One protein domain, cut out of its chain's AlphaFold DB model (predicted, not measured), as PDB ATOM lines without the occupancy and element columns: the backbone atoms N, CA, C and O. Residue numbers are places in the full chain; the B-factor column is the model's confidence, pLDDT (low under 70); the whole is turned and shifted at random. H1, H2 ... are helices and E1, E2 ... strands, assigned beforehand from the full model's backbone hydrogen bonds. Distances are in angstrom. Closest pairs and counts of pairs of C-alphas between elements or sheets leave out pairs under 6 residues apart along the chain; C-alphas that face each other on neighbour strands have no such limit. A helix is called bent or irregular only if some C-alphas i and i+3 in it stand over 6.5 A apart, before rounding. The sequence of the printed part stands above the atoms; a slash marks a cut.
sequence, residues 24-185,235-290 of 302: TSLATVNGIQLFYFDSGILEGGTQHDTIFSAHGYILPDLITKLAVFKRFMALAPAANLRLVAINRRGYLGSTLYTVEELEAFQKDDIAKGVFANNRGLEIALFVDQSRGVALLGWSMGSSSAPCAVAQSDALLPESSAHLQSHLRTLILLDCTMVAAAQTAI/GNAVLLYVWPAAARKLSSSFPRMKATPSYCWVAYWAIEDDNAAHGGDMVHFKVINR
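What this domain is: This is residues 24 to 185 and 235 to 290 of the 302 residues of an uncharacterized protein of Ceriporiopsis subvermispora (strain B) (UniProt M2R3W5). A strongly twisted sheet of six strands has H3 and H4 packed over one face, where it curls round H3, and H1 over the other face. Beside its edge strand E6 comes the two-strand ribbon E7 E8 with H6, while H2 sits far out by the first residues of H3. The printed part has 218 residues, with six named helices and eight named strands in the order E1 E2 E3 H1 E4 H2 H3 E5 H4 H5 E6 E7 H6 E8; the class is mixed, helices and strands. The large sheet is mixed, the ribbon antiparallel. The whole is compact and rounded, with a radius of gyration of the C-alphas of 16.7 A and spans of 50 by 42 by 41 A.

How they stand to each other: The large sheet runs E1, residues 24 to 29, E2, residues 32 to 38, E4, residues 81 to 86, E3, residues 49 to 54, E5, residues 132 to 138, and E6, residues 169 to 173. E1 and E2 are an antiparallel hairpin, with N 27 and O 34 within hydrogen-bond range at 2.9 A. E2 and E4 are antiparallel, with N 85 and O 37 at 2.8 A. E4, E3, E5 and E6 are parallel, neighbour to neighbour, with N 51 and O 82 at 2.8 A, N 136 and O 52 at 2.7 A, and N 171 and O 135 at 2.7 A. H3, residues 109 to 128, and H4, residues 141 to 150, are on one face and H1, residues 67 to 75, on the opposite face: three layers, helices on both faces of a sheet. Two parallel neighbours joined through helices make each strand-helix-strand unit, E3 H1 E4 and E5 with H4, H5, residues 157 to 166, and E6; E4, H2, residues 99 to 106, H3 and E5 make a split one, with E3 between its strands; the three crossovers are right-handed. H3 is the hub: its residues 116 to 124 touch H4, about perpendicular at 81 degrees, closest at the C-alphas of Gly 120 and Ala 148, 3.6 A. Its residues 111 to 115 touch H2 at a steep tilt of 54 degrees, closest at C-alphas 111 and 104, 5.2 A; its residues 124 to 128 touch H5, closest at C-alphas 128 and 163, 5.7 A. H5 only grazes the sheet. E7, residues 236 to 242, and E8, residues 283 to 289, have N 239 and O 286 at 2.8 A; the closest C-alphas of E6 and E7, Thr 169 and Tyr 241, are 4.4 A apart. H6, residues 261 to 277, is near E7. Every O i to N i+4 pair is within range in H3 and H5, against 3 of 5 in H1, 1 of 4 in H2, with 4 of 5 O i to N i+3 pairs, 4 of 6 in H4 and 11 of 13 in H6.

Where its parts are: E1 begins at C-alpha 24, (166.830, 129.196, 313.628), and E8 ends at C-alpha 289, (168.395, 119.688, 282.803). H3 measures 28.1 A and H6 25.4 A; H6 is only just irregular, with C-alphas 262 and 265 6.6 A apart.

The domain as a whole: The C-alphas farthest apart, those of Gly 44 and Ile 185, are 52.0 A apart. Residues 186 to 234 are not printed, with 22.4 A from C-alpha 185 to 235. The links E3 to H1, E4 to H2 and E7 to H6 are long. The mean pLDDT of the printed part is 71.1; 78 residues are under 70, among them 174 to 185 and 235 to 268.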
ATOM      1  N   THR A  24     168.062 128.458 313.889       74.62
ATOM      2  CA  THR A  24     166.830 129.196 313.628       74.62
ATOM      3  C   THR A  24     166.942 130.576 314.233       74.62
ATOM      4  O   THR A  24     167.221 130.693 315.427       74.62
ATOM      5  N   SER A  25     166.658 131.595 313.435       83.19
ATOM      6  CA  SER A  25     166.836 132.985 313.829       83.19
ATOM      7  C   SER A  25     165.660 133.839 313.366       83.19
ATOM      8  O   SER A  25     164.853 133.437 312.525       83.19
ATOM      9  N   LEU A  26     165.566 135.034 313.937       84.56
ATOM     10  CA  LEU A  26     164.540 136.022 313.636       84.56
ATOM     11  C   LEU A  26     165.236 137.351 313.356       84.56
ATOM     12  O   LEU A  26     166.045 137.796 314.167       84.56
ATOM     13  N   ALA A  27     164.947 137.962 312.212       86.38
ATOM     14  CA  ALA A  27     165.418 139.304 311.891       86.38
ATOM     15  C   ALA A  27     164.238 140.267 311.832       86.38
ATOM     16  O   ALA A  27     163.158 139.899 311.366       86.38
ATOM     17  N   THR A  28     164.472 141.508 312.249       89.38
ATOM     18  CA  THR A  28     163.512 142.597 312.079       89.38
ATOM     19  C   THR A  28     164.005 143.528 310.981       89.38
ATOM     20  O   THR A  28     165.089 144.099 311.088       89.38
ATOM     21  N   VAL A  29     163.201 143.699 309.935       86.38
ATOM     22  CA  VAL A  29     163.453 144.608 308.813       86.38
ATOM     23  C   VAL A  29     162.279 145.568 308.696       86.38
ATOM     24  O   VAL A  29     161.153 145.146 308.465       86.38
ATOM     25  N   ASN A  30     162.513 146.862 308.917       86.69
ATOM     26  CA  ASN A  30     161.466 147.890 308.853       86.69
ATOM     27  C   ASN A  30     160.192 147.543 309.668       86.69
ATOM     28  O   ASN A  30     159.071 147.628 309.175       86.69
ATOM     29  N   GLY A  31     160.368 147.049 310.900       89.19
ATOM     30  CA  GLY A  31     159.260 146.629 311.775       89.19
ATOM     31  C   GLY A  31     158.621 145.272 311.434       89.19
ATOM     32  O   GLY A  31     157.787 144.788 312.196       89.19
ATOM     33  N   ILE A  32     159.030 144.624 310.341       92.06
ATOM     34  CA  ILE A  32     158.599 143.278 309.951       92.06
ATOM     35  C   ILE A  32     159.557 142.237 310.516       92.06
ATOM     36  O   ILE A  32     160.766 142.346 310.348       92.06
ATOM     37  N   GLN A  33     159.012 141.183 311.115       93.00
ATOM     38  CA  GLN A  33     159.777 140.040 311.598       93.00
ATOM     39  C   GLN A  33     159.805 138.935 310.536       93.00
ATOM     40  O   GLN A  33     158.763 138.443 310.095       93.00
ATOM     41  N   LEU A  34     161.006 138.525 310.136       90.50
ATOM     42  CA  LEU A  34     161.247 137.414 309.223       90.50
ATOM     43  C   LEU A  34     162.014 136.319 309.953       90.50
ATOM     44  O   LEU A  34     163.159 136.506 310.372       90.50
ATOM     45  N   PHE A  35     161.375 135.165 310.101       89.38
ATOM     46  CA  PHE A  35     162.038 133.959 310.563       89.38
ATOM     47  C   PHE A  35     162.934 133.408 309.451       89.38
ATOM     48  O   PHE A  35     162.603 133.503 308.269       89.38
ATOM     49  N   TYR A  36     164.068 132.816 309.803       88.50
ATOM     50  CA  TYR A  36     164.957 132.203 308.824       88.50
ATOM     51  C   TYR A  36     165.768 131.060 309.423       88.50
ATOM     52  O   TYR A  36     165.937 130.943 310.638       88.50
ATOM     53  N   PHE A  37     166.269 130.208 308.533       86.12
ATOM     54  CA  PHE A  37     167.246 129.179 308.858       86.12
ATOM     55  C   PHE A  37     168.580 129.547 308.240       86.12
ATOM     56  O   PHE A  37     168.632 129.996 307.095       86.12
ATOM     57  N   ASP A  38     169.641 129.308 308.988       87.50
ATOM     58  CA  ASP A  38     171.001 129.627 308.594       87.50
ATOM     59  C   ASP A  38     171.870 128.378 308.732       87.50
ATOM     60  O   ASP A  38     171.894 127.744 309.791       87.50
ATOM     61  N   SER A  39     172.582 128.018 307.662       85.81
ATOM     62  CA  SER A  39     173.575 126.939 307.710       85.81
ATOM     63  C   SER A  39     174.767 127.275 308.610       85.81
ATOM     64  O   SER A  39     175.546 126.385 308.937       85.81
ATOM     65  N   GLY A  40     174.912 128.545 308.999       82.62
ATOM     66  CA  GLY A  40     176.021 129.047 309.791       82.62
ATOM     67  C   GLY A  40     177.211 129.470 308.935       82.62
ATOM     68  O   GLY A  40     177.279 129.217 307.730       82.62
ATOM     69  N   ILE A  41     178.144 130.152 309.593       77.62
ATOM     70  CA  ILE A  41     179.436 130.553 309.035       77.62
ATOM     71  C   ILE A  41     180.412 129.383 309.203       77.62
ATOM     72  O   ILE A  41     180.414 128.730 310.245       77.62
ATOM     73  N   LEU A  42     181.242 129.124 308.191       69.81
ATOM     74  CA  LEU A  42     182.262 128.076 308.257       69.81
ATOM     75  C   LEU A  42     183.331 128.415 309.299       69.81
ATOM     76  O   LEU A  42     183.843 129.538 309.325       69.81
ATOM     77  N   GLU A  43     183.687 127.443 310.142       62.34
ATOM     78  CA  GLU A  43     184.748 127.609 311.138       62.34
ATOM     79  C   GLU A  43     186.071 127.992 310.450       62.34
ATOM     80  O   GLU A  43     186.555 127.294 309.562       62.34
ATOM     81  N   GLY A  44     186.640 129.139 310.837       60.75
ATOM     82  CA  GLY A  44     187.905 129.657 310.302       60.75
ATOM     83  C   GLY A  44     187.818 130.453 308.989       60.75
ATOM     84  O   GLY A  44     188.838 130.980 308.549       60.75
ATOM     85  N   GLY A  45     186.639 130.588 308.368       55.34
ATOM     86  CA  GLY A  45     186.476 131.247 307.064       55.34
ATOM     87  C   GLY A  45     185.836 132.638 307.137       55.34
ATOM     88  O   GLY A  45     184.626 132.763 307.312       55.34
ATOM     89  N   THR A  46     186.617 133.698 306.910       56.47
ATOM     90  CA  THR A  46     186.110 135.079 306.752       56.47
ATOM     91  C   THR A  46     185.558 135.380 305.348       56.47
ATOM     92  O   THR A  46     185.011 136.460 305.126       56.47
ATOM     93  N   GLN A  47     185.662 134.437 304.401       59.94
ATOM     94  CA  GLN A  47     185.146 134.557 303.033       59.94
ATOM     95  C   GLN A  47     184.335 133.320 302.638       59.94
ATOM     96  O   GLN A  47     184.886 132.308 302.206       59.94
ATOM     97  N   HIS A  48     183.016 133.417 302.766       70.56
ATOM     98  CA  HIS A  48     182.079 132.475 302.167       70.56
ATOM     99  C   HIS A  48     180.999 133.265 301.434       70.56
ATOM    100  O   HIS A  48     180.515 134.288 301.930       70.56
ATOM    101  N   ASP A  49     180.609 132.780 300.263       84.81
ATOM    102  CA  ASP A  49     179.507 133.373 299.522       84.81
ATOM    103  C   ASP A  49     178.194 132.965 300.192       84.81
ATOM    104  O   ASP A  49     177.976 131.792 300.515       84.81
ATOM    105  N   THR A  50     177.310 133.938 300.424       88.50
ATOM    106  CA  THR A  50     175.989 133.659 300.998       88.50
ATOM    107  C   THR A  50     174.926 133.615 299.908       88.50
ATOM    108  O   THR A  50     174.779 134.560 299.126       88.50
ATOM    109  N   ILE A  51     174.163 132.523 299.889       88.62
ATOM    110  CA  ILE A  51     172.950 132.368 299.092       88.62
ATOM    111  C   ILE A  51     171.749 132.597 300.009       88.62
ATOM    112  O   ILE A  51     171.531 131.855 300.965       88.62
ATOM    113  N   PHE A  52     170.942 133.601 299.691       90.94
ATOM    114  CA  PHE A  52     169.644 133.824 300.320       90.94
ATOM    115  C   PHE A  52     168.572 133.100 299.534       90.94
ATOM    116  O   PHE A  52     168.575 133.166 298.314       90.94
ATOM    117  N   SER A  53     167.642 132.420 300.195       89.50
ATOM    118  CA  SER A  53     166.575 131.695 299.515       89.50
ATOM    119  C   SER A  53     165.188 132.077 300.012       89.50
ATOM    120  O   SER A  53     164.894 131.995 301.200       89.50
ATOM    121  N   ALA A  54     164.323 132.444 299.072       87.88
ATOM    122  CA  ALA A  54     162.891 132.617 299.227       87.88
ATOM    123  C   ALA A  54     162.162 131.346 298.762       87.88
ATOM    124  O   ALA A  54     162.254 130.952 297.597       87.88
ATOM    125  N   HIS A  55     161.406 130.711 299.662       84.12
ATOM    126  CA  HIS A  55     160.670 129.480 299.356       84.12
ATOM    127  C   HIS A  55     159.316 129.726 298.665       84.12
ATOM    128  O   HIS A  55     158.732 130.813 298.752       84.12
ATOM    129  N   GLY A  56     158.786 128.669 298.041       77.56
ATOM    130  CA  GLY A  56     157.494 128.642 297.355       77.56
ATOM    131  C   GLY A  56     156.264 128.566 298.254       77.56
ATOM    132  O   GLY A  56     156.328 128.856 299.449       77.56
ATOM    133  N   TYR A  57     155.131 128.172 297.664       72.56
ATOM    134  CA  TYR A  57     153.903 127.882 298.403       72.56
ATOM    135  C   TYR A  57     154.063 126.587 299.211       72.56
ATOM    136  O   TYR A  57     154.467 125.563 298.666       72.56
ATOM    137  N   ILE A  58     153.754 126.634 300.508       63.97
ATOM    138  CA  ILE A  58     153.819 125.492 301.427       63.97
ATOM    139  C   ILE A  58     152.547 125.517 302.289       63.97
ATOM    140  O   ILE A  58     152.118 126.590 302.710       63.97
ATOM    141  N   LEU A  59     151.924 124.353 302.510       53.47
ATOM    142  CA  LEU A  59     150.679 124.218 303.276       53.47
ATOM    143  C   LEU A  59     150.873 124.555 304.776       53.47
ATOM    144  O   LEU A  59     151.961 124.330 305.309       53.47
ATOM    145  N   PRO A  60     149.828 125.071 305.455       45.19
ATOM    146  CA  PRO A  60     149.939 125.721 306.768       45.19
ATOM    147  C   PRO A  60     150.230 124.806 307.978       45.19
ATOM    148  O   PRO A  60     150.750 125.314 308.966       45.19
ATOM    149  N   ASP A  61     150.001 123.488 307.905       45.47
ATOM    150  CA  ASP A  61     150.163 122.555 309.044       45.47
ATOM    151  C   ASP A  61     151.245 121.484 308.835       45.47
ATOM    152  O   ASP A  61     151.000 120.282 308.946       45.47
ATOM    153  N   LEU A  62     152.496 121.882 308.578       44.94
ATOM    154  CA  LEU A  62     153.587 120.924 308.763       44.94
ATOM    155  C   LEU A  62     154.869 121.549 309.306       44.94
ATOM    156  O   LEU A  62     155.621 122.272 308.655       44.94
ATOM    157  N   ILE A  63     155.157 121.108 310.522       42.94
ATOM    158  CA  ILE A  63     156.405 121.152 311.281       42.94
ATOM    159  C   ILE A  63     157.639 120.657 310.469       42.94
ATOM    160  O   ILE A  63     158.773 120.823 310.910       42.94
ATOM    161  N   THR A  64     157.488 120.192 309.220       46.12
ATOM    162  CA  THR A  64     158.566 120.001 308.219       46.12
ATOM    163  C   THR A  64     158.997 121.301 307.519       46.12
ATOM    164  O   THR A  64     159.328 121.312 306.329       46.12
ATOM    165  N   LYS A  65     159.030 122.401 308.276       55.72
ATOM    166  CA  LYS A  65     159.709 123.667 307.971       55.72
ATOM    167  C   LYS A  65     161.027 123.403 307.236       55.72
ATOM    168  O   LYS A  65     161.926 122.789 307.807       55.72
ATOM    169  N   LEU A  66     161.141 123.822 305.977       53.91
ATOM    170  CA  LEU A  66     162.410 123.896 305.239       53.91
ATOM    171  C   LEU A  66     163.271 122.608 305.265       53.91
ATOM    172  O   LEU A  66     164.476 122.673 305.050       53.91
ATOM    173  N   ALA A  67     162.678 121.416 305.446       54.56
ATOM    174  CA  ALA A  67     163.399 120.143 305.306       54.56
ATOM    175  C   ALA A  67     163.981 119.970 303.893       54.56
ATOM    176  O   ALA A  67     165.043 119.369 303.721       54.56
ATOM    177  N   VAL A  68     163.324 120.589 302.906       62.09
ATOM    178  CA  VAL A  68     163.860 120.799 301.556       62.09
ATOM    179  C   VAL A  68     165.230 121.479 301.596       62.09
ATOM    180  O   VAL A  68     166.145 121.011 300.928       62.09
ATOM    181  N   PHE A  69     165.419 122.496 302.441       69.94
ATOM    182  CA  PHE A  69     166.703 123.172 302.598       69.94
ATOM    183  C   PHE A  69     167.621 122.512 303.615       69.94
ATOM    184  O   PHE A  69     168.816 122.661 303.450       69.94
ATOM    185  N   LYS A  70     167.147 121.722 304.590       72.69
ATOM    186  CA  LYS A  70     168.029 120.975 305.519       72.69
ATOM    187  C   LYS A  70     169.108 120.189 304.776       72.69
ATOM    188  O   LYS A  70     170.280 120.258 305.133       72.69
ATOM    189  N   ARG A  71     168.713 119.471 303.719       73.38
ATOM    190  CA  ARG A  71     169.645 118.704 302.880       73.38
ATOM    191  C   ARG A  71     170.601 119.616 302.112       73.38
ATOM    192  O   ARG A  71     171.794 119.356 302.105       73.38
ATOM    193  N   PHE A  72     170.098 120.700 301.522       74.50
ATOM    194  CA  PHE A  72     170.936 121.676 300.814       74.50
ATOM    195  C   PHE A  72     171.912 122.411 301.746       74.50
ATOM    196  O   PHE A  72     173.077 122.578 301.409       74.50
ATOM    197  N   MET A  73     171.463 122.801 302.936       82.25
ATOM    198  CA  MET A  73     172.251 123.482 303.962       82.25
ATOM    199  C   MET A  73     173.381 122.595 304.474       82.25
ATOM    200  O   MET A  73     174.479 123.093 304.677       82.25
ATOM    201  N   ALA A  74     173.149 121.288 304.614       81.94
ATOM    202  CA  ALA A  74     174.198 120.340 304.987       81.94
ATOM    203  C   ALA A  74     175.303 120.204 303.919       81.94
ATOM    204  O   ALA A  74     176.426 119.839 304.248       81.94
ATOM    205  N   LEU A  75     175.004 120.508 302.650       82.12
ATOM    206  CA  LEU A  75     175.977 120.475 301.551       82.12
ATOM    207  C   LEU A  75     176.730 121.802 301.378       82.12
ATOM    208  O   LEU A  75     177.809 121.810 300.789       82.12
ATOM    209  N   ALA A  76     176.180 122.912 301.880       83.25
ATOM    210  CA  ALA A  76     176.746 124.246 301.691       83.25
ATOM    211  C   ALA A  76     178.197 124.375 302.212       83.25
ATOM    212  O   ALA A  76     179.034 124.875 301.456       83.25
ATOM    213  N   PRO A  77     178.559 123.832 303.398       82.44
ATOM    214  CA  PRO A  77     179.936 123.856 303.886       82.44
ATOM    215  C   PRO A  77     180.964 123.257 302.928       82.44
ATOM    216  O   PRO A  77     182.001 123.864 302.672       82.44
ATOM    217  N   ALA A  78     180.657 122.093 302.351       81.62
ATOM    218  CA  ALA A  78     181.553 121.404 301.423       81.62
ATOM    219  C   ALA A  78     181.770 122.185 300.115       81.62
ATOM    220  O   ALA A  78     182.752 121.952 299.415       81.62
ATOM    221  N   ALA A  79     180.868 123.116 299.796       81.44
ATOM    222  CA  ALA A  79     180.960 124.011 298.650       81.44
ATOM    223  C   ALA A  79     181.534 125.400 298.999       81.44
ATOM    224  O   ALA A  79     181.545 126.272 298.135       81.44
ATOM    225  N   ASN A  80     181.998 125.621 300.236       83.19
ATOM    226  CA  ASN A  80     182.401 126.935 300.753       83.19
ATOM    227  C   ASN A  80     181.283 128.001 300.669       83.19
ATOM    228  O   ASN A  80     181.531 129.172 300.373       83.19
ATOM    229  N   LEU A  81     180.036 127.586 300.907       85.62
ATOM    230  CA  LEU A  81     178.850 128.440 300.859       85.62
ATOM    231  C   LEU A  81     178.177 128.534 302.229       85.62
ATOM    232  O   LEU A  81     178.171 127.575 303.002       85.62
ATOM    233  N   ARG A  82     177.508 129.662 302.472       88.12
ATOM    234  CA  ARG A  82     176.464 129.797 303.498       88.12
ATOM    235  C   ARG A  82     175.108 129.882 302.819       88.12
ATOM    236  O   ARG A  82     174.940 130.595 301.833       88.12
ATOM    237  N   LEU A  83     174.125 129.173 303.352       88.06
ATOM    238  CA  LEU A  83     172.758 129.198 302.855       88.06
ATOM    239  C   LEU A  83     171.835 129.740 303.942       88.06
ATOM    240  O   LEU A  83     171.762 129.186 305.038       88.06
ATOM    241  N   VAL A  84     171.100 130.798 303.605       89.56
ATOM    242  CA  VAL A  84     170.105 131.425 304.476       89.56
ATOM    243  C   VAL A  84     168.730 131.289 303.829       89.56
ATOM    244  O   VAL A  84     168.453 131.911 302.807       89.56
ATOM    245  N   ALA A  85     167.850 130.467 304.403       89.31
ATOM    246  CA  ALA A  85     166.488 130.280 303.902       89.31
ATOM    247  C   ALA A  85     165.501 131.159 304.678       89.31
ATOM    248  O   ALA A  85     165.231 130.919 305.857       89.31
ATOM    249  N   ILE A  86     164.954 132.160 303.993       89.56
ATOM    250  CA  ILE A  86     164.027 133.158 304.520       89.56
ATOM    251  C   ILE A  86     162.617 132.566 304.529       89.56
ATOM    252  O   ILE A  86     162.078 132.214 303.477       89.56
ATOM    253  N   ASN A  87     161.992 132.502 305.704       87.75
ATOM    254  CA  ASN A  87     160.564 132.239 305.836       87.75
ATOM    255  C   ASN A  87     159.823 133.545 305.539       87.75
ATOM    256  O   ASN A  87     159.841 134.483 306.340       87.75
ATOM    257  N   ARG A  88     159.229 133.649 304.350       87.44
ATOM    258  CA  ARG A  88     158.610 134.904 303.896       87.44
ATOM    259  C   ARG A  88     157.422 135.283 304.790       87.44
ATOM    260  O   ARG A  88     156.870 134.444 305.500       87.44
ATOM    261  N   ARG A  89     157.006 136.552 304.750       88.19
ATOM    262  CA  ARG A  89     155.770 136.993 305.418       88.19
ATOM    263  C   ARG A  89     154.557 136.170 304.978       88.19
ATOM    264  O   ARG A  89     154.552 135.580 303.899       88.19
ATOM    265  N   GLY A  90     153.532 136.147 305.825       82.12
ATOM    266  CA  GLY A  90     152.324 135.348 305.598       82.12
ATOM    267  C   GLY A  90     152.476 133.863 305.943       82.12
ATOM    268  O   GLY A  90     151.500 133.126 305.856       82.12
ATOM    269  N   TYR A  91     153.666 133.436 306.376       82.06
ATOM    270  CA  TYR A  91     153.927 132.098 306.899       82.06
ATOM    271  C   TYR A  91     154.170 132.138 308.405       82.06
ATOM    272  O   TYR A  91     154.748 133.088 308.936       82.06
ATOM    273  N   LEU A  92     153.760 131.070 309.091       81.12
ATOM    274  CA  LEU A  92     153.915 130.938 310.537       81.12
ATOM    275  C   LEU A  92     155.383 131.116 310.962       81.12
ATOM    276  O   LEU A  92     156.286 130.516 310.377       81.12
ATOM    277  N   GLY A  93     155.608 131.919 312.002       82.62
ATOM    278  CA  GLY A  93     156.934 132.279 312.517       82.62
ATOM    279  C   GLY A  93     157.455 133.622 312.001       82.62
ATOM    280  O   GLY A  93     158.229 134.266 312.699       82.62
ATOM    281  N   SER A  94     156.989 134.073 310.836       89.31
ATOM    282  CA  SER A  94     157.220 135.431 310.329       89.31
ATOM    283  C   SER A  94     155.963 136.283 310.519       89.31
ATOM    284  O   SER A  94     154.881 135.766 310.804       89.31
ATOM    285  N   THR A  95     156.076 137.601 310.348       91.81
ATOM    286  CA  THR A  95     154.924 138.506 310.407       91.81
ATOM    287  C   THR A  95     153.880 138.104 309.361       91.81
ATOM    288  O   THR A  95     154.166 138.044 308.159       91.81
ATOM    289  N   LEU A  96     152.655 137.841 309.820       89.25
ATOM    290  CA  LEU A  96     151.516 137.555 308.950       89.25
ATOM    291  C   LEU A  96     151.103 138.805 308.161       89.25
ATOM    292  O   LEU A  96     151.487 139.928 308.495       89.25
ATOM    293  N   TYR A  97     150.352 138.605 307.082       88.62
ATOM    294  CA  TYR A  97     149.734 139.720 306.367       88.62
ATOM    295  C   TYR A  97     148.525 140.232 307.139       88.62
ATOM    296  O   TYR A  97     147.795 139.438 307.737       88.62
ATOM    297  N   THR A  98     148.316 141.545 307.118       90.19
ATOM    298  CA  THR A  98     147.062 142.119 307.611       90.19
ATOM    299  C   THR A  98     145.933 141.861 306.612       90.19
ATOM    300  O   THR A  98     146.174 141.490 305.459       90.19
ATOM    301  N   VAL A  99     144.684 142.051 307.043       89.12
ATOM    302  CA  VAL A  99     143.518 141.898 306.160       89.12
ATOM    303  C   VAL A  99     143.604 142.891 304.999       89.12
ATOM    304  O   VAL A  99     143.422 142.509 303.847       89.12
ATOM    305  N   GLU A 100     143.998 144.131 305.280       88.25
ATOM    306  CA  GLU A 100     144.124 145.213 304.301       88.25
ATOM    307  C   GLU A 100     145.187 144.900 303.240       88.25
ATOM    308  O   GLU A 100     145.004 145.199 302.057       88.25
ATOM    309  N   GLU A 101     146.295 144.264 303.642       86.62
ATOM    310  CA  GLU A 101     147.320 143.797 302.706       86.62
ATOM    311  C   GLU A 101     146.790 142.672 301.804       86.62
ATOM    312  O   GLU A 101     147.107 142.641 300.616       86.62
ATOM    313  N   LEU A 102     145.979 141.753 302.338       84.94
ATOM    314  CA  LEU A 102     145.394 140.648 301.567       84.94
ATOM    315  C   LEU A 102     144.299 141.115 300.600       84.94
ATOM    316  O   LEU A 102     144.142 140.547 299.518       84.94
ATOM    317  N   GLU A 103     143.571 142.175 300.941       85.69
ATOM    318  CA  GLU A 103     142.574 142.779 300.056       85.69
ATOM    319  C   GLU A 103     143.175 143.323 298.756       85.69
ATOM    320  O   GLU A 103     142.454 143.454 297.766       85.69
ATOM    321  N   ALA A 104     144.483 143.604 298.711       78.31
ATOM    322  CA  ALA A 104     145.164 144.037 297.490       78.31
ATOM    323  C   ALA A 104     144.958 143.057 296.322       78.31
ATOM    324  O   ALA A 104     144.877 143.476 295.168       78.31
ATOM    325  N   PHE A 105     144.793 141.760 296.603       75.75
ATOM    326  CA  PHE A 105     144.559 140.748 295.569       75.75
ATOM    327  C   PHE A 105     143.176 140.819 294.920       75.75
ATOM    328  O   PHE A 105     143.005 140.292 293.822       75.75
ATOM    329  N   GLN A 106     142.214 141.470 295.574       81.06
ATOM    330  CA  GLN A 106     140.855 141.674 295.061       81.06
ATOM    331  C   GLN A 106     140.685 143.035 294.366       81.06
ATOM    332  O   GLN A 106     139.607 143.341 293.860       81.06
ATOM    333  N   LYS A 107     141.738 143.859 294.357       80.50
ATOM    334  CA  LYS A 107     141.760 145.202 293.767       80.50
ATOM    335  C   LYS A 107     142.396 145.169 292.367       80.50
ATOM    336  O   LYS A 107     142.509 144.116 291.728       80.50
ATOM    337  N   ASP A 108     142.771 146.341 291.869       80.00
ATOM    338  CA  ASP A 108     143.428 146.525 290.578       80.00
ATOM    339  C   ASP A 108     144.908 146.081 290.571       80.00
ATOM    340  O   ASP A 108     145.489 145.666 291.578       80.00
ATOM    341  N   ASP A 109     145.529 146.145 289.392       74.88
ATOM    342  CA  ASP A 109     146.929 145.757 289.201       74.88
ATOM    343  C   ASP A 109     147.915 146.720 289.888       74.88
ATOM    344  O   ASP A 109     149.033 146.315 290.210       74.88
ATOM    345  N   ILE A 110     147.504 147.960 290.178       79.62
ATOM    346  CA  ILE A 110     148.325 148.926 290.922       79.62
ATOM    347  C   ILE A 110     148.464 148.447 292.367       79.62
ATOM    348  O   ILE A 110     149.581 148.343 292.876       79.62
ATOM    349  N   ALA A 111     147.354 148.083 293.015       77.00
ATOM    350  CA  ALA A 111     147.360 147.556 294.378       77.00
ATOM    351  C   ALA A 111     148.197 146.270 294.500       77.00
ATOM    352  O   ALA A 111     148.981 146.122 295.441       77.00
ATOM    353  N   LYS A 112     148.094 145.361 293.522       78.69
ATOM    354  CA  LYS A 112     148.927 144.145 293.465       78.69
ATOM    355  C   LYS A 112     150.408 144.473 293.269       78.69
ATOM    356  O   LYS A 112     151.254 143.850 293.907       78.69
ATOM    357  N   GLY A 113     150.719 145.464 292.432       75.75
ATOM    358  CA  GLY A 113     152.079 145.967 292.235       75.75
ATOM    359  C   GLY A 113     152.682 146.526 293.522       75.75
ATOM    360  O   GLY A 113     153.796 146.159 293.888       75.75
ATOM    361  N   VAL A 114     151.923 147.332 294.273       81.38
ATOM    362  CA  VAL A 114     152.344 147.839 295.591       81.38
ATOM    363  C   VAL A 114     152.612 146.690 296.561       81.38
ATOM    364  O   VAL A 114     153.654 146.671 297.216       81.38
ATOM    365  N   PHE A 115     151.719 145.695 296.621       84.75
ATOM    366  CA  PHE A 115     151.941 144.507 297.443       84.75
ATOM    367  C   PHE A 115     153.254 143.806 297.064       84.75
ATOM    368  O   PHE A 115     154.077 143.533 297.936       84.75
ATOM    369  N   ALA A 116     153.479 143.542 295.773       80.94
ATOM    370  CA  ALA A 116     154.681 142.868 295.284       80.94
ATOM    371  C   ALA A 116     155.964 143.660 295.595       80.94
ATOM    372  O   ALA A 116     156.940 143.081 296.078       80.94
ATOM    373  N   ASN A 117     155.942 144.981 295.400       82.69
ATOM    374  CA  ASN A 117     157.066 145.866 295.704       82.69
ATOM    375  C   ASN A 117     157.415 145.835 297.194       82.69
ATOM    376  O   ASN A 117     158.581 145.665 297.544       82.69
ATOM    377  N   ASN A 118     156.415 145.886 298.077       87.31
ATOM    378  CA  ASN A 118     156.641 145.800 299.520       87.31
ATOM    379  C   ASN A 118     157.301 144.469 299.918       87.31
ATOM    380  O   ASN A 118     158.220 144.458 300.735       87.31
ATOM    381  N   ARG A 119     156.895 143.344 299.309       88.50
ATOM    382  CA  ARG A 119     157.546 142.037 299.540       88.50
ATOM    383  C   ARG A 119     158.984 142.002 299.018       88.50
ATOM    384  O   ARG A 119     159.840 141.376 299.640       88.50
ATOM    385  N   GLY A 120     159.249 142.664 297.892       86.00
ATOM    386  CA  GLY A 120     160.600 142.839 297.364       86.00
ATOM    387  C   GLY A 120     161.492 143.614 298.331       86.00
ATOM    388  O   GLY A 120     162.570 143.140 298.681       86.00
ATOM    389  N   LEU A 121     161.009 144.756 298.823       88.06
ATOM    390  CA  LEU A 121     161.741 145.623 299.745       88.06
ATOM    391  C   LEU A 121     162.103 144.911 301.055       88.06
ATOM    392  O   LEU A 121     163.230 145.027 301.528       88.06
ATOM    393  N   GLU A 122     161.176 144.129 301.617       91.31
ATOM    394  CA  GLU A 122     161.413 143.320 302.821       91.31
ATOM    395  C   GLU A 122     162.584 142.342 302.639       91.31
ATOM    396  O   GLU A 122     163.450 142.235 303.507       91.31
ATOM    397  N   ILE A 123     162.632 141.640 301.501       90.56
ATOM    398  CA  ILE A 123     163.717 140.703 301.193       90.56
ATOM    399  C   ILE A 123     165.016 141.460 300.911       90.56
ATOM    400  O   ILE A 123     166.065 141.045 301.394       90.56
ATOM    401  N   ALA A 124     164.965 142.567 300.168       88.50
ATOM    402  CA  ALA A 124     166.146 143.366 299.855       88.50
ATOM    403  C   ALA A 124     166.812 143.900 301.136       88.50
ATOM    404  O   ALA A 124     168.006 143.693 301.332       88.50
ATOM    405  N   LEU A 125     166.026 144.470 302.057       90.31
ATOM    406  CA  LEU A 125     166.498 144.916 303.374       90.31
ATOM    407  C   LEU A 125     167.086 143.777 304.209       90.31
ATOM    408  O   LEU A 125     168.068 143.977 304.916       90.31
ATOM    409  N   PHE A 126     166.492 142.583 304.148       90.94
ATOM    410  CA  PHE A 126     167.016 141.419 304.862       90.94
ATOM    411  C   PHE A 126     168.383 140.992 304.317       90.94
ATOM    412  O   PHE A 126     169.307 140.736 305.085       90.94
ATOM    413  N   VAL A 127     168.523 140.921 302.991       88.69
ATOM    414  CA  VAL A 127     169.769 140.510 302.327       88.69
ATOM    415  C   VAL A 127     170.880 141.536 302.551       88.69
ATOM    416  O   VAL A 127     172.032 141.149 302.749       88.69
ATOM    417  N   ASP A 128     170.534 142.825 302.574       85.38
ATOM    418  CA  ASP A 128     171.473 143.936 302.746       85.38
ATOM    419  C   ASP A 128     172.266 143.870 304.058       85.38
ATOM    420  O   ASP A 128     173.412 144.301 304.123       85.38
ATOM    421  N   GLN A 129     171.722 143.222 305.090       75.25
ATOM    422  CA  GLN A 129     172.410 143.017 306.371       75.25
ATOM    423  C   GLN A 129     173.613 142.058 306.282       75.25
ATOM    424  O   GLN A 129     174.258 141.762 307.289       75.25
ATOM    425  N   SER A 130     173.916 141.524 305.098       69.50
ATOM    426  CA  SER A 130     174.924 140.492 304.893       69.50
ATOM    427  C   SER A 130     175.759 140.728 303.634       69.50
ATOM    428  O   SER A 130     175.313 141.348 302.671       69.50
ATOM    429  N   ARG A 131     176.952 140.128 303.584       66.19
ATOM    430  CA  ARG A 131     177.754 140.034 302.353       66.19
ATOM    431  C   ARG A 131     177.196 138.912 301.466       66.19
ATOM    432  O   ARG A 131     177.778 137.835 301.352       66.19
ATOM    433  N   GLY A 132     175.997 139.133 300.933       63.56
ATOM    434  CA  GLY A 132     175.268 138.185 300.094       63.56
ATOM    435  C   GLY A 132     175.706 138.225 298.639       63.56
ATOM    436  O   GLY A 132     175.829 139.303 298.074       63.56
ATOM    437  N   VAL A 133     175.894 137.055 298.023       71.62
ATOM    438  CA  VAL A 133     176.355 136.933 296.625       71.62
ATOM    439  C   VAL A 133     175.237 136.453 295.702       71.62
ATOM    440  O   VAL A 133     175.236 136.782 294.513       71.62
ATOM    441  N   ALA A 134     174.237 135.744 296.233       85.88
ATOM    442  CA  ALA A 134     173.107 135.268 295.446       85.88
ATOM    443  C   ALA A 134     171.766 135.358 296.184       85.88
ATOM    444  O   ALA A 134     171.690 135.129 297.390       85.88
ATOM    445  N   LEU A 135     170.695 135.601 295.427       87.50
ATOM    446  CA  LEU A 135     169.311 135.489 295.873       87.50
ATOM    447  C   LEU A 135     168.593 134.426 295.039       87.50
ATOM    448  O   LEU A 135     168.555 134.508 293.820       87.50
ATOM    449  N   LEU A 136     168.012 133.424 295.684       87.19
ATOM    450  CA  LEU A 136     167.308 132.307 295.072       87.19
ATOM    451  C   LEU A 136     165.815 132.405 295.369       87.19
ATOM    452  O   LEU A 136     165.410 132.353 296.524       87.19
ATOM    453  N   GLY A 137     164.980 132.466 294.341       84.25
ATOM    454  CA  GLY A 137     163.545 132.236 294.455       84.25
ATOM    455  C   GLY A 137     163.200 130.832 293.978       84.25
ATOM    456  O   GLY A 137     163.464 130.511 292.821       84.25
ATOM    457  N   TRP A 138     162.601 130.012 294.840       82.19
ATOM    458  CA  TRP A 138     162.053 128.706 294.465       82.19
ATOM    459  C   TRP A 138     160.531 128.774 294.362       82.19
ATOM    460  O   TRP A 138     159.883 129.222 295.312       82.19
ATOM    461  N   SER A 139     159.944 128.273 293.270       77.44
ATOM    462  CA  SER A 139     158.487 128.183 293.109       77.44
ATOM    463  C   SER A 139     157.840 129.571 293.270       77.44
ATOM    464  O   SER A 139     158.285 130.533 292.650       77.44
ATOM    465  N   MET A 140     156.848 129.734 294.148       75.69
ATOM    466  CA  MET A 140     156.268 131.048 294.471       75.69
ATOM    467  C   MET A 140     157.293 132.051 295.030       75.69
ATOM    468  O   MET A 140     157.083 133.254 294.947       75.69
ATOM    469  N   GLY A 141     158.423 131.598 295.573       78.88
ATOM    470  CA  GLY A 141     159.531 132.468 295.964       78.88
ATOM    471  C   GLY A 141     160.188 133.167 294.773       78.88
ATOM    472  O   GLY A 141     160.760 134.244 294.937       78.88
ATOM    473  N   SER A 142     160.046 132.621 293.564       77.75
ATOM    474  CA  SER A 142     160.494 133.248 292.320       77.75
ATOM    475  C   SER A 142     159.659 134.460 291.907       77.75
ATOM    476  O   SER A 142     160.079 135.167 291.002       77.75
ATOM    477  N   SER A 143     158.533 134.759 292.568       75.19
ATOM    478  CA  SER A 143     157.894 136.076 292.438       75.19
ATOM    479  C   SER A 143     158.557 137.114 293.344       75.19
ATOM    480  O   SER A 143     158.684 138.272 292.977       75.19
ATOM    481  N   SER A 144     159.032 136.702 294.523       80.00
ATOM    482  CA  SER A 144     159.549 137.626 295.540       80.00
ATOM    483  C   SER A 144     161.019 137.994 295.302       80.00
ATOM    484  O   SER A 144     161.411 139.133 295.537       80.00
ATOM    485  N   ALA A 145     161.831 137.051 294.813       83.12
ATOM    486  CA  ALA A 145     163.253 137.279 294.559       83.12
ATOM    487  C   ALA A 145     163.523 138.328 293.452       83.12
ATOM    488  O   ALA A 145     164.304 139.244 293.703       83.12
ATOM    489  N   PRO A 146     162.855 138.295 292.277       77.31
ATOM    490  CA  PRO A 146     162.961 139.374 291.293       77.31
ATOM    491  C   PRO A 146     162.443 140.712 291.816       77.31
ATOM    492  O   PRO A 146     163.077 141.729 291.566       77.31
ATOM    493  N   CYS A 147     161.344 140.729 292.584       81.56
ATOM    494  CA  CYS A 147     160.860 141.963 293.208       81.56
ATOM    495  C   CYS A 147     161.917 142.579 294.132       81.56
ATOM    496  O   CYS A 147     162.072 143.793 294.137       81.56
ATOM    497  N   ALA A 148     162.676 141.775 294.880       84.25
ATOM    498  CA  ALA A 148     163.753 142.290 295.724       84.25
ATOM    499  C   ALA A 148     164.867 142.954 294.908       84.25
ATOM    500  O   ALA A 148     165.336 144.031 295.266       84.25
ATOM    501  N   VAL A 149     165.242 142.343 293.782       81.06
ATOM    502  CA  VAL A 149     166.215 142.922 292.847       81.06
ATOM    503  C   VAL A 149     165.675 144.212 292.228       81.06
ATOM    504  O   VAL A 149     166.378 145.213 292.208       81.06
ATOM    505  N   ALA A 150     164.417 144.226 291.785       76.69
ATOM    506  CA  ALA A 150     163.786 145.406 291.192       76.69
ATOM    507  C   ALA A 150     163.621 146.573 292.183       76.69
ATOM    508  O   ALA A 150     163.548 147.725 291.768       76.69
ATOM    509  N   GLN A 151     163.554 146.284 293.487       80.94
ATOM    510  CA  GLN A 151     163.404 147.281 294.549       80.94
ATOM    511  C   GLN A 151     164.732 147.678 295.209       80.94
ATOM    512  O   GLN A 151     164.717 148.445 296.170       80.94
ATOM    513  N   SER A 152     165.885 147.218 294.708       81.12
ATOM    514  CA  SER A 152     167.190 147.575 295.288       81.12
ATOM    515  C   SER A 152     167.442 149.085 295.312       81.12
ATOM    516  O   SER A 152     168.144 149.585 296.187       81.12
ATOM    517  N   ASP A 153     166.862 149.818 294.364       79.44
ATOM    518  CA  ASP A 153     167.047 151.266 294.217       79.44
ATOM    519  C   ASP A 153     166.068 152.083 295.069       79.44
ATOM    520  O   ASP A 153     166.265 153.278 295.264       79.44
ATOM    521  N   ALA A 154     165.032 151.437 295.612       83.31
ATOM    522  CA  ALA A 154     164.107 152.046 296.565       83.31
ATOM    523  C   ALA A 154     164.654 152.039 298.006       83.31
ATOM    524  O   ALA A 154     164.035 152.603 298.909       83.31
ATOM    525  N   LEU A 155     165.799 151.389 298.237       85.69
ATOM    526  CA  LEU A 155     166.488 151.389 299.525       85.69
ATOM    527  C   LEU A 155     167.177 152.728 299.799       85.69
ATOM    528  O   LEU A 155     167.396 153.544 298.904       85.69
ATOM    529  N   LEU A 156     167.592 152.926 301.055       90.44
ATOM    530  CA  LEU A 156     168.491 154.026 301.397       90.44
ATOM    531  C   LEU A 156     169.778 153.939 300.553       90.44
ATOM    532  O   LEU A 156     170.230 152.827 300.271       90.44
ATOM    533  N   PRO A 157     170.401 155.073 300.179       90.06
ATOM    534  CA  PRO A 157     171.540 155.078 299.258       90.06
ATOM    535  C   PRO A 157     172.688 154.140 299.653       90.06
ATOM    536  O   PRO A 157     173.270 153.494 298.788       90.06
ATOM    537  N   GLU A 158     172.986 154.029 300.951       89.62
ATOM    538  CA  GLU A 158     174.019 153.126 301.473       89.62
ATOM    539  C   GLU A 158     173.656 151.650 301.257       89.62
ATOM    540  O   GLU A 158     174.437 150.917 300.655       89.62
ATOM    541  N   SER A 159     172.450 151.240 301.657       87.62
ATOM    542  CA  SER A 159     171.914 149.890 301.438       87.62
ATOM    543  C   SER A 159     171.819 149.529 299.957       87.62
ATOM    544  O   SER A 159     172.174 148.432 299.533       87.62
ATOM    545  N   SER A 160     171.373 150.475 299.130       85.19
ATOM    546  CA  SER A 160     171.309 150.286 297.683       85.19
ATOM    547  C   SER A 160     172.705 150.050 297.099       85.19
ATOM    548  O   SER A 160     172.929 149.068 296.390       85.19
ATOM    549  N   ALA A 161     173.685 150.887 297.458       85.81
ATOM    550  CA  ALA A 161     175.071 150.729 297.023       85.81
ATOM    551  C   ALA A 161     175.705 149.430 297.550       85.81
ATOM    552  O   ALA A 161     176.462 148.764 296.835       85.81
ATOM    553  N   HIS A 162     175.388 149.039 298.782       84.81
ATOM    554  CA  HIS A 162     175.873 147.805 299.381       84.81
ATOM    555  C   HIS A 162     175.317 146.570 298.654       84.81
ATOM    556  O   HIS A 162     176.105 145.746 298.183       84.81
ATOM    557  N   LEU A 163     174.003 146.482 298.429       81.56
ATOM    558  CA  LEU A 163     173.417 145.407 297.622       81.56
ATOM    559  C   LEU A 163     173.958 145.389 296.193       81.56
ATOM    560  O   LEU A 163     174.345 144.328 295.707       81.56
ATOM    561  N   GLN A 164     174.045 146.539 295.522       77.50
ATOM    562  CA  GLN A 164     174.595 146.609 294.164       77.50
ATOM    563  C   GLN A 164     176.068 146.167 294.111       77.50
ATOM    564  O   GLN A 164     176.533 145.602 293.120       77.50
ATOM    565  N   SER A 165     176.832 146.391 295.180       81.19
ATOM    566  CA  SER A 165     178.231 145.971 295.247       81.19
ATOM    567  C   SER A 165     178.423 144.509 295.652       81.19
ATOM    568  O   SER A 165     179.512 144.000 295.395       81.19
ATOM    569  N   HIS A 166     177.409 143.810 296.174       80.44
ATOM    570  CA  HIS A 166     177.557 142.432 296.670       80.44
ATOM    571  C   HIS A 166     176.657 141.402 295.977       80.44
ATOM    572  O   HIS A 166     177.136 140.311 295.671       80.44
ATOM    573  N   LEU A 167     175.404 141.726 295.648       81.69
ATOM    574  CA  LEU A 167     174.493 140.791 294.990       81.69
ATOM    575  C   LEU A 167     174.942 140.550 293.541       81.69
ATOM    576  O   LEU A 167     174.952 141.469 292.726       81.69
ATOM    577  N   ARG A 168     175.335 139.316 293.209       78.06
ATOM    578  CA  ARG A 168     175.860 138.936 291.880       78.06
ATOM    579  C   ARG A 168     174.951 138.011 291.086       78.06
ATOM    580  O   ARG A 168     175.135 137.871 289.883       78.06
ATOM    581  N   THR A 169     174.039 137.313 291.758       79.69
ATOM    582  CA  THR A 169     173.291 136.205 291.154       79.69
ATOM    583  C   THR A 169     171.836 136.204 291.620       79.69
ATOM    584  O   THR A 169     171.571 136.298 292.815       79.69
ATOM    585  N   LEU A 170     170.887 136.036 290.694       80.19
ATOM    586  CA  LEU A 170     169.466 135.828 290.992       80.19
ATOM    587  C   LEU A 170     169.045 134.462 290.453       80.19
ATOM    588  O   LEU A 170     168.872 134.327 289.259       80.19
ATOM    589  N   ILE A 171     168.829 133.461 291.296       80.50
ATOM    590  CA  ILE A 171     168.493 132.091 290.886       80.50
ATOM    591  C   ILE A 171     166.973 131.898 290.906       80.50
ATOM    592  O   ILE A 171     166.368 132.033 291.965       80.50
ATOM    593  N   LEU A 172     166.339 131.523 289.789       76.62
ATOM    594  CA  LEU A 172     164.892 131.251 289.747       76.62
ATOM    595  C   LEU A 172     164.603 129.766 289.511       76.62
ATOM    596  O   LEU A 172     164.436 129.318 288.379       76.62
ATOM    597  N   LEU A 173     164.522 129.004 290.599       74.50
ATOM    598  CA  LEU A 173     164.270 127.566 290.572       74.50
ATOM    599  C   LEU A 173     162.764 127.276 290.469       74.50
ATOM    600  O   LEU A 173     162.008 127.648 291.361       74.50
ATOM    601  N   ASP A 174     162.335 126.586 289.410       69.44
ATOM    602  CA  ASP A 174     160.921 126.267 289.140       69.44
ATOM    603  C   ASP A 174     160.012 127.510 289.155       69.44
ATOM    604  O   ASP A 174     159.018 127.582 289.880       69.44
ATOM    605  N   CYS A 175     160.406 128.525 288.383       66.62
ATOM    606  CA  CYS A 175     159.889 129.885 288.487       66.62
ATOM    607  C   CYS A 175     158.394 130.032 288.175       66.62
ATOM    608  O   CYS A 175     157.988 130.015 287.017       66.62
ATOM    609  N   THR A 176     157.553 130.311 289.171       62.91
ATOM    610  CA  THR A 176     156.164 130.713 288.901       62.91
ATOM    611  C   THR A 176     156.116 132.223 288.654       62.91
ATOM    612  O   THR A 176     156.115 133.000 289.611       62.91
ATOM    613  N   MET A 177     156.075 132.676 287.399       51.34
ATOM    614  CA  MET A 177     156.025 134.119 287.093       51.34
ATOM    615  C   MET A 177     154.625 134.721 287.223       51.34
ATOM    616  O   MET A 177     154.116 135.361 286.311       51.34
ATOM    617  N   VAL A 178     154.016 134.556 288.400       51.44
ATOM    618  CA  VAL A 178     152.858 135.349 288.819       51.44
ATOM    619  C   VAL A 178     153.050 135.786 290.269       51.44
ATOM    620  O   VAL A 178     153.058 134.968 291.192       51.44
ATOM    621  N   ALA A 179     153.163 137.099 290.476       39.94
ATOM    622  CA  ALA A 179     152.892 137.730 291.758       39.94
ATOM    623  C   ALA A 179     151.368 137.751 291.954       39.94
ATOM    624  O   ALA A 179     150.698 138.736 291.684       39.94
ATOM    625  N   ALA A 180     150.846 136.612 292.404       38.62
ATOM    626  CA  ALA A 180     149.474 136.397 292.843       38.62
ATOM    627  C   ALA A 180     148.329 136.411 291.812       38.62
ATOM    628  O   ALA A 180     148.307 137.128 290.820       38.62
ATOM    629  N   ALA A 181     147.319 135.615 292.168       31.95
ATOM    630  CA  ALA A 181     145.986 135.549 291.585       31.95
ATOM    631  C   ALA A 181     145.893 134.969 290.162       31.95
ATOM    632  O   ALA A 181     145.491 135.634 289.213       31.95
ATOM    633  N   GLN A 182     146.079 133.653 290.052       35.66
ATOM    634  CA  GLN A 182     145.108 132.893 289.273       35.66
ATOM    635  C   GLN A 182     144.676 131.682 290.089       35.66
ATOM    636  O   GLN A 182     145.488 130.845 290.480       35.66
ATOM    637  N   THR A 183     143.393 131.685 290.444       34.97
ATOM    638  CA  THR A 183     142.722 130.591 291.137       34.97
ATOM    639  C   THR A 183     142.953 129.298 290.373       34.97
ATOM    640  O   THR A 183     143.010 129.310 289.141       34.97
ATOM    641  N   ALA A 184     143.069 128.200 291.120       39.84
ATOM    642  CA  ALA A 184     143.021 126.841 290.603       39.84
ATOM    643  C   ALA A 184     142.015 126.713 289.448       39.84
ATOM    644  O   ALA A 184     140.994 127.408 289.450       39.84
ATOM    645  N   ILE A 185     142.295 125.816 288.494       42.41
ATOM    646  CA  ILE A 185     141.322 125.385 287.480       42.41
ATOM    647  C   ILE A 185     139.968 125.217 288.191       42.41
ATOM    648  O   ILE A 185     139.890 124.406 289.125       42.41
ATOM    649  N   GLY A 235     162.600 117.125 284.805       38.19
ATOM    650  CA  GLY A 235     162.333 118.458 284.243       38.19
ATOM    651  C   GLY A 235     163.565 119.360 284.186       38.19
ATOM    652  O   GLY A 235     164.652 118.964 284.574       38.19
ATOM    653  N   ASN A 236     163.430 120.576 283.680       36.94
ATOM    654  CA  ASN A 236     164.545 121.509 283.542       36.94
ATOM    655  C   ASN A 236     164.364 122.652 284.552       36.94
ATOM    656  O   ASN A 236     163.343 123.328 284.509       36.94
ATOM    657  N   ALA A 237     165.342 122.899 285.423       39.19
ATOM    658  CA  ALA A 237     165.435 124.147 286.182       39.19
ATOM    659  C   ALA A 237     166.202 125.182 285.359       39.19
ATOM    660  O   ALA A 237     167.075 124.814 284.582       39.19
ATOM    661  N   VAL A 238     165.936 126.473 285.533       43.03
ATOM    662  CA  VAL A 238     166.737 127.524 284.892       43.03
ATOM    663  C   VAL A 238     167.386 128.370 285.971       43.03
ATOM    664  O   VAL A 238     166.735 128.990 286.803       43.03
ATOM    665  N   LEU A 239     168.704 128.366 285.968       38.47
ATOM    666  CA  LEU A 239     169.538 129.229 286.771       38.47
ATOM    667  C   LEU A 239     169.702 130.549 286.016       38.47
ATOM    668  O   LEU A 239     170.150 130.554 284.871       38.47
ATOM    669  N   LEU A 240     169.311 131.647 286.652       46.28
ATOM    670  CA  LEU A 240     169.573 132.990 286.157       46.28
ATOM    671  C   LEU A 240     170.765 133.561 286.942       46.28
ATOM    672  O   LEU A 240     170.984 133.239 288.110       46.28
ATOM    673  N   TYR A 241     171.576 134.377 286.290       41.69
ATOM    674  CA  TYR A 241     172.605 135.198 286.916       41.69
ATOM    675  C   TYR A 241     172.320 136.619 286.479       41.69
ATOM    676  O   TYR A 241     172.305 136.850 285.282       41.69
ATOM    677  N   VAL A 242     172.066 137.547 287.397       43.00
ATOM    678  CA  VAL A 242     171.755 138.941 287.052       43.00
ATOM    679  C   VAL A 242     172.855 139.818 287.625       43.00
ATOM    680  O   VAL A 242     173.086 139.795 288.834       43.00
ATOM    681  N   TRP A 243     173.528 140.592 286.775       32.81
ATOM    682  CA  TRP A 243     174.526 141.559 287.224       32.81
ATOM    683  C   TRP A 243     173.839 142.761 287.903       32.81
ATOM    684  O   TRP A 243     172.848 143.269 287.382       32.81
ATOM    685  N   PRO A 244     174.347 143.293 289.025       36.66
ATOM    686  CA  PRO A 244     173.645 144.330 289.796       36.66
ATOM    687  C   PRO A 244     173.407 145.657 289.052       36.66
ATOM    688  O   PRO A 244     172.447 146.361 289.349       36.66
ATOM    689  N   ALA A 245     174.214 146.001 288.039       36.34
ATOM    690  CA  ALA A 245     173.940 147.168 287.187       36.34
ATOM    691  C   ALA A 245     172.728 146.970 286.244       36.34
ATOM    692  O   ALA A 245     172.170 147.952 285.760       36.34
ATOM    693  N   ALA A 246     172.308 145.723 286.007       35.03
ATOM    694  CA  ALA A 246     171.190 145.359 285.138       35.03
ATOM    695  C   ALA A 246     169.814 145.453 285.804       35.03
ATOM    696  O   ALA A 246     168.817 145.693 285.123       35.03
ATOM    697  N   ALA A 247     169.760 145.291 287.130       37.16
ATOM    698  CA  ALA A 247     168.531 145.394 287.923       37.16
ATOM    699  C   ALA A 247     167.773 146.710 287.657       37.16
ATOM    700  O   ALA A 247     166.545 146.729 287.628       37.16
ATOM    701  N   ARG A 248     168.527 147.776 287.346       37.28
ATOM    702  CA  ARG A 248     168.053 149.117 286.978       37.28
ATOM    703  C   ARG A 248     167.176 149.185 285.720       37.28
ATOM    704  O   ARG A 248     166.409 150.133 285.591       37.28
ATOM    705  N   LYS A 249     167.304 148.241 284.780       34.47
ATOM    706  CA  LYS A 249     166.613 148.286 283.472       34.47
ATOM    707  C   LYS A 249     165.482 147.263 283.328       34.47
ATOM    708  O   LYS A 249     164.529 147.521 282.604       34.47
ATOM    709  N   LEU A 250     165.545 146.156 284.072       35.62
ATOM    710  CA  LEU A 250     164.595 145.036 283.969       35.62
ATOM    711  C   LEU A 250     163.223 145.300 284.643       35.62
ATOM    712  O   LEU A 250     162.347 144.436 284.648       35.62
ATOM    713  N   SER A 251     163.016 146.469 285.264       36.06
ATOM    714  CA  SER A 251     161.832 146.759 286.096       36.06
ATOM    715  C   SER A 251     160.544 147.029 285.309       36.06
ATOM    716  O   SER A 251     159.457 146.934 285.879       36.06
ATOM    717  N   SER A 252     160.635 147.342 284.010       30.38
ATOM    718  CA  SER A 252     159.477 147.782 283.213       30.38
ATOM    719  C   SER A 252     158.719 146.662 282.487       30.38
ATOM    720  O   SER A 252     157.620 146.892 281.985       30.38
ATOM    721  N   SER A 253     159.258 145.438 282.490       32.12
ATOM    722  CA  SER A 253     158.906 144.394 281.518       32.12
ATOM    723  C   SER A 253     158.312 143.126 282.137       32.12
ATOM    724  O   SER A 253     158.372 142.062 281.528       32.12
ATOM    725  N   PHE A 254     157.685 143.207 283.314       37.12
ATOM    726  CA  PHE A 254     156.940 142.083 283.903       37.12
ATOM    727  C   PHE A 254     155.414 142.189 283.648       37.12
ATOM    728  O   PHE A 254     154.652 142.329 284.608       37.12
ATOM    729  N   PRO A 255     154.896 142.149 282.399       31.69
ATOM    730  CA  PRO A 255     153.461 142.108 282.172       31.69
ATOM    731  C   PRO A 255     152.901 140.694 282.387       31.69
ATOM    732  O   PRO A 255     153.547 139.685 282.118       31.69
ATOM    733  N   ARG A 256     151.655 140.672 282.874       32.91
ATOM    734  CA  ARG A 256     150.649 139.591 282.901       32.91
ATOM    735  C   ARG A 256     151.103 138.243 282.324       32.91
ATOM    736  O   ARG A 256     151.101 138.039 281.113       32.91
ATOM    737  N   MET A 257     151.350 137.281 283.207       30.38
ATOM    738  CA  MET A 257     151.629 135.894 282.839       30.38
ATOM    739  C   MET A 257     150.665 134.939 283.541       30.38
ATOM    740  O   MET A 257     150.130 135.229 284.608       30.38
ATOM    741  N   LYS A 258     150.391 133.809 282.888       27.27
ATOM    742  CA  LYS A 258     149.480 132.764 283.366       27.27
ATOM    743  C   LYS A 258     150.233 131.830 284.317       27.27
ATOM    744  O   LYS A 258     151.390 131.490 284.078       27.27
ATOM    745  N   ALA A 259     149.583 131.395 285.392       33.94
ATOM    746  CA  ALA A 259     150.212 130.586 286.433       33.94
ATOM    747  C   ALA A 259     150.331 129.120 286.000       33.94
ATOM    748  O   ALA A 259     149.359 128.392 286.148       33.94
ATOM    749  N   THR A 260     151.484 128.672 285.475       46.34
ATOM    750  CA  THR A 260     151.780 127.232 285.321       46.34
ATOM    751  C   THR A 260     153.286 126.904 285.316       46.34
ATOM    752  O   THR A 260     154.065 127.732 284.842       46.34
ATOM    753  N   PRO A 261     153.720 125.700 285.757       48.38
ATOM    754  CA  PRO A 261     155.094 125.213 285.560       48.38
ATOM    755  C   PRO A 261     155.503 125.167 284.081       48.38
ATOM    756  O   PRO A 261     156.661 125.359 283.728       48.38
ATOM    757  N   SER A 262     154.534 124.967 283.184       52.16
ATOM    758  CA  SER A 262     154.765 125.065 281.744       52.16
ATOM    759  C   SER A 262     155.047 126.495 281.270       52.16
ATOM    760  O   SER A 262     155.756 126.674 280.285       52.16
ATOM    761  N   TYR A 263     154.557 127.512 281.985       58.19
ATOM    762  CA  TYR A 263     154.749 128.925 281.653       58.19
ATOM    763  C   TYR A 263     156.053 129.514 282.183       58.19
ATOM    764  O   TYR A 263     156.387 130.622 281.767       58.19
ATOM    765  N   CYS A 264     156.829 128.790 283.004       62.25
ATOM    766  CA  CYS A 264     158.173 129.229 283.395       62.25
ATOM    767  C   CYS A 264     159.001 129.602 282.154       62.25
ATOM    768  O   CYS A 264     159.685 130.616 282.159       62.25
ATOM    769  N   TRP A 265     158.868 128.840 281.062       68.88
ATOM    770  CA  TRP A 265     159.560 129.084 279.791       68.88
ATOM    771  C   TRP A 265     159.204 130.400 279.114       68.88
ATOM    772  O   TRP A 265     160.112 131.106 278.700       68.88
ATOM    773  N   VAL A 266     157.922 130.765 279.054       67.06
ATOM    774  CA  VAL A 266     157.488 132.066 278.498       67.06
ATOM    775  C   VAL A 266     158.107 133.212 279.283       67.06
ATOM    776  O   VAL A 266     158.555 134.213 278.740       67.06
ATOM    777  N   ALA A 267     158.155 133.016 280.587       63.41
ATOM    778  CA  ALA A 267     158.728 133.930 281.533       63.41
ATOM    779  C   ALA A 267     160.246 134.090 281.348       63.41
ATOM    780  O   ALA A 267     160.752 135.207 281.268       63.41
ATOM    781  N   TYR A 268     160.967 132.978 281.196       69.44
ATOM    782  CA  TYR A 268     162.391 132.997 280.868       69.44
ATOM    783  C   TYR A 268     162.652 133.679 279.526       69.44
ATOM    784  O   TYR A 268     163.553 134.506 279.442       69.44
ATOM    785  N   TRP A 269     161.832 133.396 278.514       74.38
ATOM    786  CA  TRP A 269     161.924 134.042 277.211       74.38
ATOM    787  C   TRP A 269     161.771 135.560 277.325       74.38
ATOM    788  O   TRP A 269     162.612 136.281 276.798       74.38
ATOM    789  N   ALA A 270     160.791 136.045 278.090       70.44
ATOM    790  CA  ALA A 270     160.609 137.475 278.316       70.44
ATOM    791  C   ALA A 270     161.838 138.135 278.973       70.44
ATOM    792  O   ALA A 270     162.244 139.213 278.553       70.44
ATOM    793  N   ILE A 271     162.475 137.479 279.955       69.75
ATOM    794  CA  ILE A 271     163.707 138.000 280.579       69.75
ATOM    795  C   ILE A 271     164.872 137.983 279.573       69.75
ATOM    796  O   ILE A 271     165.680 138.907 279.568       69.75
ATOM    797  N   GLU A 272     164.979 136.964 278.714       74.25
ATOM    798  CA  GLU A 272     165.999 136.921 277.651       74.25
ATOM    799  C   GLU A 272     165.814 138.059 276.641       74.25
ATOM    800  O   GLU A 272     166.794 138.716 276.282       74.25
ATOM    801  N   ASP A 273     164.574 138.318 276.222       76.38
ATOM    802  CA  ASP A 273     164.240 139.395 275.286       76.38
ATOM    803  C   ASP A 273     164.538 140.766 275.905       76.38
ATOM    804  O   ASP A 273     165.139 141.622 275.257       76.38
ATOM    805  N   ASP A 274     164.195 140.960 277.180       66.31
ATOM    806  CA  ASP A 274     164.455 142.201 277.911       66.31
ATOM    807  C   ASP A 274     165.957 142.429 278.162       66.31
ATOM    808  O   ASP A 274     166.465 143.539 277.997       66.31
ATOM    809  N   ASN A 275     166.703 141.365 278.480       70.12
ATOM    810  CA  ASN A 275     168.163 141.385 278.562       70.12
ATOM    811  C   ASN A 275     168.791 141.800 277.222       70.12
ATOM    812  O   ASN A 275     169.652 142.680 277.185       70.12
ATOM    813  N   ALA A 276     168.337 141.210 276.112       79.06
ATOM    814  CA  ALA A 276     168.813 141.559 274.777       79.06
ATOM    815  C   ALA A 276     168.476 143.015 274.409       79.06
ATOM    816  O   ALA A 276     169.352 143.748 273.946       79.06
ATOM    817  N   ALA A 277     167.245 143.461 274.680       75.56
ATOM    818  CA  ALA A 277     166.780 144.819 274.392       75.56
ATOM    819  C   ALA A 277     167.598 145.906 275.113       75.56
ATOM    820  O   ALA A 277     167.719 147.028 274.621       75.56
ATOM    821  N   HIS A 278     168.199 145.573 276.255       70.56
ATOM    822  CA  HIS A 278     168.938 146.520 277.084       70.56
ATOM    823  C   HIS A 278     170.470 146.460 276.932       70.56
ATOM    824  O   HIS A 278     171.173 147.140 277.691       70.56
ATOM    825  N   GLY A 279     170.981 145.697 275.956       78.56
ATOM    826  CA  GLY A 279     172.408 145.619 275.611       78.56
ATOM    827  C   GLY A 279     173.055 144.238 275.759       78.56
ATOM    828  O   GLY A 279     174.222 144.101 275.405       78.56
ATOM    829  N   GLY A 280     172.325 143.224 276.238       73.44
ATOM    830  CA  GLY A 280     172.862 141.878 276.475       73.44
ATOM    831  C   GLY A 280     173.819 141.792 277.674       73.44
ATOM    832  O   GLY A 280     174.066 142.784 278.356       73.44
ATOM    833  N   ASP A 281     174.312 140.577 277.962       70.06
ATOM    834  CA  ASP A 281     175.303 140.239 279.012       70.06
ATOM    835  C   ASP A 281     174.993 140.696 280.449       70.06
ATOM    836  O   ASP A 281     175.815 140.600 281.358       70.06
ATOM    837  N   MET A 282     173.771 141.156 280.683       62.28
ATOM    838  CA  MET A 282     173.280 141.558 281.993       62.28
ATOM    839  C   MET A 282     172.688 140.381 282.762       62.28
ATOM    840  O   MET A 282     172.735 140.359 283.995       62.28
ATOM    841  N   VAL A 283     172.121 139.421 282.026       63.06
ATOM    842  CA  VAL A 283     171.570 138.181 282.559       63.06
ATOM    843  C   VAL A 283     172.196 136.981 281.851       63.06
ATOM    844  O   VAL A 283     172.079 136.854 280.632       63.06
ATOM    845  N   HIS A 284     172.828 136.075 282.602       64.25
ATOM    846  CA  HIS A 284     173.275 134.785 282.072       64.25
ATOM    847  C   HIS A 284     172.279 133.690 282.443       64.25
ATOM    848  O   HIS A 284     171.944 133.494 283.613       64.25
ATOM    849  N   PHE A 285     171.822 132.957 281.434       65.38
ATOM    850  CA  PHE A 285     170.844 131.888 281.574       65.38
ATOM    851  C   PHE A 285     171.556 130.540 281.525       65.38
ATOM    852  O   PHE A 285     172.367 130.278 280.636       65.38
ATOM    853  N   LYS A 286     171.238 129.651 282.465       69.06
ATOM    854  CA  LYS A 286     171.696 128.263 282.449       69.06
ATOM    855  C   LYS A 286     170.538 127.331 282.748       69.06
ATOM    856  O   LYS A 286     170.095 127.207 283.884       69.06
ATOM    857  N   VAL A 287     170.095 126.602 281.732       66.62
ATOM    858  CA  VAL A 287     169.137 125.514 281.918       66.62
ATOM    859  C   VAL A 287     169.854 124.319 282.550       66.62
ATOM    860  O   VAL A 287     170.736 123.701 281.956       66.62
ATOM    861  N   ILE A 288     169.479 123.991 283.778       61.59
ATOM    862  CA  ILE A 288     169.828 122.758 284.468       61.59
ATOM    863  C   ILE A 288     168.806 121.704 284.064       61.59
ATOM    864  O   ILE A 288     167.697 121.637 284.592       61.59
ATOM    865  N   ASN A 289     169.199 120.851 283.127       56.62
ATOM    866  CA  ASN A 289     168.395 119.688 282.803       56.62
ATOM    867  C   ASN A 289     168.310 118.761 284.018       56.62
ATOM    868  O   ASN A 289     169.278 118.599 284.760       56.62
ATOM    869  N   ARG A 290     167.180 118.077 284.148       52.91
ATOM    870  CA  ARG A 290     166.916 117.047 285.156       52.91
ATOM    871  C   ARG A 290     166.679 117.510 286.599       52.91
ATOM    872  O   ARG A 290     166.886 116.733 287.526       52.91
TER     873      ARG A 290